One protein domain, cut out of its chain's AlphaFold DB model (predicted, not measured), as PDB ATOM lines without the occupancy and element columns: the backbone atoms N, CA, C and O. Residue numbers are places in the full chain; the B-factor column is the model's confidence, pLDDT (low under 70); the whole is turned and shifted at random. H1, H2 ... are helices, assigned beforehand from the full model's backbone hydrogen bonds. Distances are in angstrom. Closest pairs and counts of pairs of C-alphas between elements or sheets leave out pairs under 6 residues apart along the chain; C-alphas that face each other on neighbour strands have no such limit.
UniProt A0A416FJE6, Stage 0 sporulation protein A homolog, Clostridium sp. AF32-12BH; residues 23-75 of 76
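This is residues 23 to 75 of the 76 residues of the protein "Stage 0 sporulation protein A homolog" of Clostridium sp. AF32-12BH (UniProt A0A416FJE6). The longest helix, H3, is set off from a loose pair of short helices, H1 and H2, which run the same way and are staggered, with the last residue of H2, Ala 51, beside Lys 27 of H1. A long link swings out from H2 to H3, and residues 59 to 64, which take in its last turn and the first residues of H3, stick out. The printed part has 53 residues with three named helices, in the order H1, H2, H3, and no named strand; the class is all helix, with 30 residues in named elements. It is only just compact, close to loose, with a radius of gyration of the C-alphas of 11.7 A and spans of 31 by 27 by 19 A.

H3, residues 63 to 73, touches no helix. It is apart from H2, residues 43 to 51, and apart from H1, residues 23 to 32. H1 and H2 touch, and their closest C-alphas, those of Lys 27 and Ala 51, are 5.0 A apart. Their lines stand at a shallow tilt of 24 degrees, the same way, and their centres are 12.9 A apart. In H1, H2 and H3 every O i to N i+4 pair is within hydrogen-bond range.

H3 is 15.5 A from first to last C-alpha, from Met 63 to Asn 73, where C-alpha 73 is at (-30.160, -18.301, -42.046). H2, Glu 43 to Ala 51, measures 12.4 A. H1, Tyr 23 to Leu 32, measures 14.6 A and begins with C-alpha 23 at (-28.446, -16.274, -23.635).

The C-alphas of Asp 34 and Pro 60, the two farthest apart, are 31.8 A apart. The printed part has no cut. The link from H2 to H3 is long, with 11 residues; that from H1 to H2 is short, with 10. Mean pLDDT of the printed part is 72.5, and residues 33 to 49, 51 to 52 and 75 are under 70.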
ATOM      1  N   TYR A  23     -29.004 -17.597 -23.344       82.88
ATOM      2  CA  TYR A  23     -28.446 -16.274 -23.635       82.88
ATOM      3  C   TYR A  23     -26.965 -16.213 -23.264       82.88
ATOM      4  O   TYR A  23     -26.143 -15.746 -24.052       82.88
ATOM      5  N   THR A  24     -26.612 -16.715 -22.085       82.94
ATOM      6  CA  THR A  24     -25.239 -16.802 -21.593       82.94
ATOM      7  C   THR A  24     -24.416 -17.720 -22.489       82.94
ATOM      8  O   THR A  24     -23.362 -17.306 -22.972       82.94
ATOM      9  N   ALA A  25     -24.954 -18.895 -22.835       83.19
ATOM     10  CA  ALA A  25     -24.321 -19.812 -23.782       83.19
ATOM     11  C   ALA A  25     -24.079 -19.154 -25.155       83.19
ATOM     12  O   ALA A  25     -22.987 -19.260 -25.717       83.19
ATOM     13  N   THR A  26     -25.065 -18.414 -25.681       85.06
ATOM     14  CA  THR A  26     -24.917 -17.701 -26.962       85.06
ATOM     15  C   THR A  26     -23.816 -16.650 -26.883       85.06
ATOM     16  O   THR A  26     -22.964 -16.614 -27.768       85.06
ATOM     17  N   LYS A  27     -23.764 -15.844 -25.814       82.19
ATOM     18  CA  LYS A  27     -22.690 -14.855 -25.629       82.19
ATOM     19  C   LYS A  27     -21.317 -15.517 -25.643       82.19
ATOM     20  O   LYS A  27     -20.442 -15.052 -26.364       82.19
ATOM     21  N   SER A  28     -21.141 -16.626 -24.924       83.31
ATOM     22  CA  SER A  28     -19.878 -17.374 -24.914       83.31
ATOM     23  C   SER A  28     -19.494 -17.869 -26.313       83.31
ATOM     24  O   SER A  28     -18.373 -17.637 -26.758       83.31
ATOM     25  N   ILE A  29     -20.429 -18.455 -27.068       80.25
ATOM     26  CA  ILE A  29     -20.177 -18.899 -28.453       80.25
ATOM     27  C   ILE A  29     -19.781 -17.715 -29.355       80.25
ATOM     28  O   ILE A  29     -18.888 -17.829 -30.197       80.25
ATOM     29  N   ARG A  30     -20.403 -16.550 -29.160       77.50
ATOM     30  CA  ARG A  30     -20.092 -15.316 -29.899       77.50
ATOM     31  C   ARG A  30     -18.805 -14.628 -29.466       77.50
ATOM     32  O   ARG A  30     -18.319 -13.785 -30.199       77.50
ATOM     33  N   THR A  31     -18.232 -14.970 -28.318       72.94
ATOM     34  CA  THR A  31     -16.864 -14.541 -27.977       72.94
ATOM     35  C   THR A  31     -15.797 -15.434 -28.608       72.94
ATOM     36  O   THR A  31     -14.665 -14.999 -28.769       72.94
ATOM     37  N   LEU A  32     -16.153 -16.663 -29.003       70.56
ATOM     38  CA  LEU A  32     -15.250 -17.599 -29.686       70.56
ATOM     39  C   LEU A  32     -15.169 -17.362 -31.202       70.56
ATOM     40  O   LEU A  32     -14.281 -17.891 -31.863       70.56
ATOM     41  N   SER A  33     -16.104 -16.593 -31.764       59.47
ATOM     42  CA  SER A  33     -16.128 -16.218 -33.178       59.47
ATOM     43  C   SER A  33     -16.439 -14.728 -33.288       59.47
ATOM     44  O   SER A  33     -17.424 -14.296 -32.710       59.47
ATOM     45  N   ASP A  34     -15.660 -13.946 -34.041       54.81
ATOM     46  CA  ASP A  34     -15.781 -12.474 -34.200       54.81
ATOM     47  C   ASP A  34     -17.120 -11.967 -34.805       54.81
ATOM     48  O   ASP A  34     -17.225 -10.866 -35.341       54.81
ATOM     49  N   ARG A  35     -18.192 -12.760 -34.767       52.75
ATOM     50  CA  ARG A  35     -19.491 -12.459 -35.369       52.75
ATOM     51  C   ARG A  35     -20.474 -11.926 -34.331       52.75
ATOM     52  O   ARG A  35     -21.328 -12.675 -33.861       52.75
ATOM     53  N   GLN A  36     -20.417 -10.632 -34.027       47.44
ATOM     54  CA  GLN A  36     -21.506  -9.937 -33.331       47.44
ATOM     55  C   GLN A  36     -22.586  -9.490 -34.331       47.44
ATOM     56  O   GLN A  36     -22.273  -8.937 -35.381       47.44
ATOM     57  N   THR A  37     -23.865  -9.701 -34.011       45.06
ATOM     58  CA  THR A  37     -24.997  -9.221 -34.829       45.06
ATOM     59  C   THR A  37     -26.069  -8.614 -33.933       45.06
ATOM     60  O   THR A  37     -26.467  -9.245 -32.957       45.06
ATOM     61  N   ALA A  38     -26.546  -7.414 -34.279       35.91
ATOM     62  CA  ALA A  38     -27.581  -6.677 -33.555       35.91
ATOM     63  C   ALA A  38     -28.698  -6.222 -34.513       35.91
ATOM     64  O   ALA A  38     -28.402  -5.491 -35.456       35.91
ATOM     65  N   ASN A  39     -29.962  -6.619 -34.280       32.59
ATOM     66  CA  ASN A  39     -31.148  -5.837 -34.689       32.59
ATOM     67  C   ASN A  39     -32.475  -6.332 -34.058       32.59
ATOM     68  O   ASN A  39     -32.788  -7.508 -34.186       32.59
ATOM     69  N   ALA A  40     -33.218  -5.409 -33.418       30.38
ATOM     70  CA  ALA A  40     -34.312  -5.499 -32.411       30.38
ATOM     71  C   ALA A  40     -35.755  -5.860 -32.877       30.38
ATOM     72  O   ALA A  40     -36.136  -5.431 -33.957       30.38
ATOM     73  N   PHE A  41     -36.565  -6.545 -32.025       34.28
ATOM     74  CA  PHE A  41     -37.871  -6.111 -31.418       34.28
ATOM     75  C   PHE A  41     -38.654  -7.253 -30.695       34.28
ATOM     76  O   PHE A  41     -38.701  -8.352 -31.225       34.28
ATOM     77  N   THR A  42     -39.318  -6.940 -29.556       49.94
ATOM     78  CA  THR A  42     -39.964  -7.784 -28.485       49.94
ATOM     79  C   THR A  42     -39.007  -8.187 -27.351       49.94
ATOM     80  O   THR A  42     -37.885  -8.551 -27.639       49.94
ATOM     81  N   GLU A  43     -39.379  -8.109 -26.066       55.56
ATOM     82  CA  GLU A  43     -38.455  -8.242 -24.907       55.56
ATOM     83  C   GLU A  43     -37.605  -9.533 -24.895       55.56
ATOM     84  O   GLU A  43     -36.387  -9.460 -24.703       55.56
ATOM     85  N   ASP A  44     -38.195 -10.689 -25.216       56.56
ATOM     86  CA  ASP A  44     -37.462 -11.961 -25.369       56.56
ATOM     87  C   ASP A  44     -36.563 -11.977 -26.610       56.56
ATOM     88  O   ASP A  44     -35.442 -12.496 -26.609       56.56
ATOM     89  N   ILE A  45     -37.023 -11.337 -27.680       60.72
ATOM     90  CA  ILE A  45     -36.253 -11.163 -28.908       60.72
ATOM     91  C   ILE A  45     -35.080 -10.204 -28.641       60.72
ATOM     92  O   ILE A  45     -33.963 -10.480 -29.056       60.72
ATOM     93  N   GLN A  46     -35.269  -9.143 -27.853       65.38
ATOM     94  CA  GLN A  46     -34.231  -8.200 -27.432       65.38
ATOM     95  C   GLN A  46     -33.176  -8.872 -26.554       65.38
ATOM     96  O   GLN A  46     -31.992  -8.562 -26.671       65.38
ATOM     97  N   ALA A  47     -33.573  -9.776 -25.654       64.25
ATOM     98  CA  ALA A  47     -32.628 -10.588 -24.889       64.25
ATOM     99  C   ALA A  47     -31.834 -11.533 -25.811       64.25
ATOM    100  O   ALA A  47     -30.605 -11.568 -25.733       64.25
ATOM    101  N   SER A  48     -32.521 -12.194 -26.750       63.97
ATOM    102  CA  SER A  48     -31.919 -13.080 -27.759       63.97
ATOM    103  C   SER A  48     -30.893 -12.342 -28.628       63.97
ATOM    104  O   SER A  48     -29.761 -12.793 -28.795       63.97
ATOM    105  N   ILE A  49     -31.240 -11.157 -29.126       67.25
ATOM    106  CA  ILE A  49     -30.367 -10.337 -29.973       67.25
ATOM    107  C   ILE A  49     -29.188  -9.779 -29.184       67.25
ATOM    108  O   ILE A  49     -28.062  -9.841 -29.664       67.25
ATOM    109  N   ARG A  50     -29.404  -9.276 -27.958       70.75
ATOM    110  CA  ARG A  50     -28.301  -8.816 -27.091       70.75
ATOM    111  C   ARG A  50     -27.325  -9.939 -26.750       70.75
ATOM    112  O   ARG A  50     -26.164  -9.666 -26.460       70.75
ATOM    113  N   ALA A  51     -27.786 -11.187 -26.755       69.19
ATOM    114  CA  ALA A  51     -26.927 -12.353 -26.614       69.19
ATOM    115  C   ALA A  51     -26.195 -12.738 -27.915       69.19
ATOM    116  O   ALA A  51     -25.228 -13.491 -27.862       69.19
ATOM    117  N   GLY A  52     -26.628 -12.210 -29.064       68.50
ATOM    118  CA  GLY A  52     -26.073 -12.488 -30.386       68.50
ATOM    119  C   GLY A  52     -26.797 -13.598 -31.159       68.50
ATOM    120  O   GLY A  52     -26.190 -14.226 -32.029       68.50
ATOM    121  N   MET A  53     -28.068 -13.884 -30.860       79.31
ATOM    122  CA  MET A  53     -28.897 -14.799 -31.660       79.31
ATOM    123  C   MET A  53     -29.380 -14.118 -32.954       79.31
ATOM    124  O   MET A  53     -29.684 -12.928 -32.957       79.31
ATOM    125  N   ASN A  54     -29.465 -14.877 -34.054       77.44
ATOM    126  CA  ASN A  54     -29.907 -14.361 -35.361       77.44
ATOM    127  C   ASN A  54     -31.434 -14.328 -35.534       77.44
ATOM    128  O   ASN A  54     -31.948 -13.498 -36.276       77.44
ATOM    129  N   ASP A  55     -32.153 -15.236 -34.879       84.12
ATOM    130  CA  ASP A  55     -33.613 -15.333 -34.898       84.12
ATOM    131  C   ASP A  55     -34.084 -16.032 -33.612       84.12
ATOM    132  O   ASP A  55     -33.300 -16.687 -32.924       84.12
ATOM    133  N   HIS A  56     -35.376 -15.906 -33.306       83.94
ATOM    134  CA  HIS A  56     -36.025 -16.522 -32.149       83.94
ATOM    135  C   HIS A  56     -37.269 -17.303 -32.596       83.94
ATOM    136  O   HIS A  56     -38.023 -16.839 -33.454       83.94
ATOM    137  N   ILE A  57     -37.500 -18.480 -32.009       84.44
ATOM    138  CA  ILE A  57     -38.678 -19.317 -32.277       84.44
ATOM    139  C   ILE A  57     -39.439 -19.487 -30.956       84.44
ATOM    140  O   ILE A  57     -38.929 -20.173 -30.067       84.44
ATOM    141  N   PRO A  58     -40.634 -18.886 -30.800       82.75
ATOM    142  CA  PRO A  58     -41.397 -19.007 -29.566       82.75
ATOM    143  C   PRO A  58     -41.941 -20.432 -29.397       82.75
ATOM    144  O   PRO A  58     -42.222 -21.134 -30.371       82.75
ATOM    145  N   LYS A  59     -42.124 -20.855 -28.143       78.38
ATOM    146  CA  LYS A  59     -42.846 -22.092 -27.811       78.38
ATOM    147  C   LYS A  59     -44.368 -21.814 -27.863       78.38
ATOM    148  O   LYS A  59     -44.777 -20.712 -27.501       78.38
ATOM    149  N   PRO A  60     -45.221 -22.773 -28.279       86.88
ATOM    150  CA  PRO A  60     -44.899 -24.137 -28.705       86.88
ATOM    151  C   PRO A  60     -44.202 -24.182 -30.074       86.88
ATOM    152  O   PRO A  60     -44.520 -23.411 -30.974       86.88
ATOM    153  N   ILE A  61     -43.258 -25.113 -30.237       84.69
ATOM    154  CA  ILE A  61     -42.447 -25.222 -31.458       84.69
ATOM    155  C   ILE A  61     -43.307 -25.738 -32.615       84.69
ATOM    156  O   ILE A  61     -43.798 -26.866 -32.590       84.69
ATOM    157  N   ILE A  62     -43.431 -24.934 -33.672       91.50
ATOM    158  CA  ILE A  62     -44.104 -25.319 -34.917       91.50
ATOM    159  C   ILE A  62     -43.044 -25.597 -35.986       91.50
ATOM    160  O   ILE A  62     -42.360 -24.682 -36.446       91.50
ATOM    161  N   MET A  63     -42.942 -26.845 -36.460       89.75
ATOM    162  CA  MET A  63     -41.899 -27.255 -37.420       89.75
ATOM    163  C   MET A  63     -41.876 -26.421 -38.707       89.75
ATOM    164  O   MET A  63     -40.808 -26.135 -39.243       89.75
ATOM    165  N   LYS A  64     -43.038 -25.948 -39.177       90.94
ATOM    166  CA  LYS A  64     -43.120 -25.041 -40.333       90.94
ATOM    167  C   LYS A  64     -42.373 -23.719 -40.095       90.94
ATOM    168  O   LYS A  64     -41.765 -23.190 -41.022       90.94
ATOM    169  N   GLN A  65     -42.406 -23.190 -38.871       88.62
ATOM    170  CA  GLN A  65     -41.661 -21.987 -38.496       88.62
ATOM    171  C   GLN A  65     -40.163 -22.284 -38.384       88.62
ATOM    172  O   GLN A  65     -39.362 -21.520 -38.914       88.62
ATOM    173  N   VAL A  66     -39.792 -23.428 -37.797       88.69
ATOM    174  CA  VAL A  66     -38.392 -23.883 -37.705       88.69
ATOM    175  C   VAL A  66     -37.753 -23.969 -39.089       88.69
ATOM    176  O   VAL A  66     -36.729 -23.337 -39.332       88.69
ATOM    177  N   VAL A  67     -38.390 -24.673 -40.030       90.38
ATOM    178  CA  VAL A  67     -37.878 -24.818 -41.403       90.38
ATOM    179  C   VAL A  67     -37.718 -23.456 -42.082       90.38
ATOM    180  O   VAL A  67     -36.704 -23.212 -42.734       90.38
ATOM    181  N   LYS A  68     -38.678 -22.541 -41.890       89.69
ATOM    182  CA  LYS A  68     -38.609 -21.175 -42.432       89.69
ATOM    183  C   LYS A  68     -37.398 -20.406 -41.887       89.69
ATOM    184  O   LYS A  68     -36.708 -19.744 -42.661       89.69
ATOM    185  N   VAL A  69     -37.135 -20.494 -40.584       88.75
ATOM    186  CA  VAL A  69     -36.003 -19.813 -39.932       88.75
ATOM    187  C   VAL A  69     -34.666 -20.420 -40.357       88.75
ATOM    188  O   VAL A  69     -33.744 -19.678 -40.686       88.75
ATOM    189  N   ILE A  70     -34.561 -21.749 -40.438       89.69
ATOM    190  CA  ILE A  70     -33.346 -22.421 -40.925       89.69
ATOM    191  C   ILE A  70     -33.045 -21.993 -42.365       89.69
ATOM    192  O   ILE A  70     -31.929 -21.569 -42.663       89.69
ATOM    193  N   ALA A  71     -34.047 -22.031 -43.250       88.44
ATOM    194  CA  ALA A  71     -33.882 -21.648 -44.651       88.44
ATOM    195  C   ALA A  71     -33.425 -20.187 -44.817       88.44
ATOM    196  O   ALA A  71     -32.615 -19.900 -45.697       88.44
ATOM    197  N   LYS A  72     -33.901 -19.277 -43.955       86.94
ATOM    198  CA  LYS A  72     -33.495 -17.862 -43.932       86.94
ATOM    199  C   LYS A  72     -32.022 -17.664 -43.539       86.94
ATOM    200  O   LYS A  72     -31.404 -16.714 -44.016       86.94
ATOM    201  N   ASN A  73     -31.471 -18.520 -42.676       84.44
ATOM    202  CA  ASN A  73     -30.160 -18.301 -42.046       84.44
ATOM    203  C   ASN A  73     -29.027 -19.184 -42.601       84.44
ATOM    204  O   ASN A  73     -27.866 -18.849 -42.415       84.44
ATOM    205  N   ILE A  74     -29.320 -20.274 -43.321       81.69
ATOM    206  CA  ILE A  74     -28.288 -21.206 -43.823       81.69
ATOM    207  C   ILE A  74     -27.506 -20.696 -45.057       81.69
ATOM    208  O   ILE A  74     -26.599 -21.375 -45.528       81.69
ATOM    209  N   ARG A  75     -27.862 -19.529 -45.621       64.75
ATOM    210  CA  ARG A  75     -27.265 -18.967 -46.857       64.75
ATOM    211  C   ARG A  75     -26.803 -17.504 -46.744       64.75
ATOM    212  O   ARG A  75     -26.671 -16.851 -47.776       64.75
TER     213      ARG A  75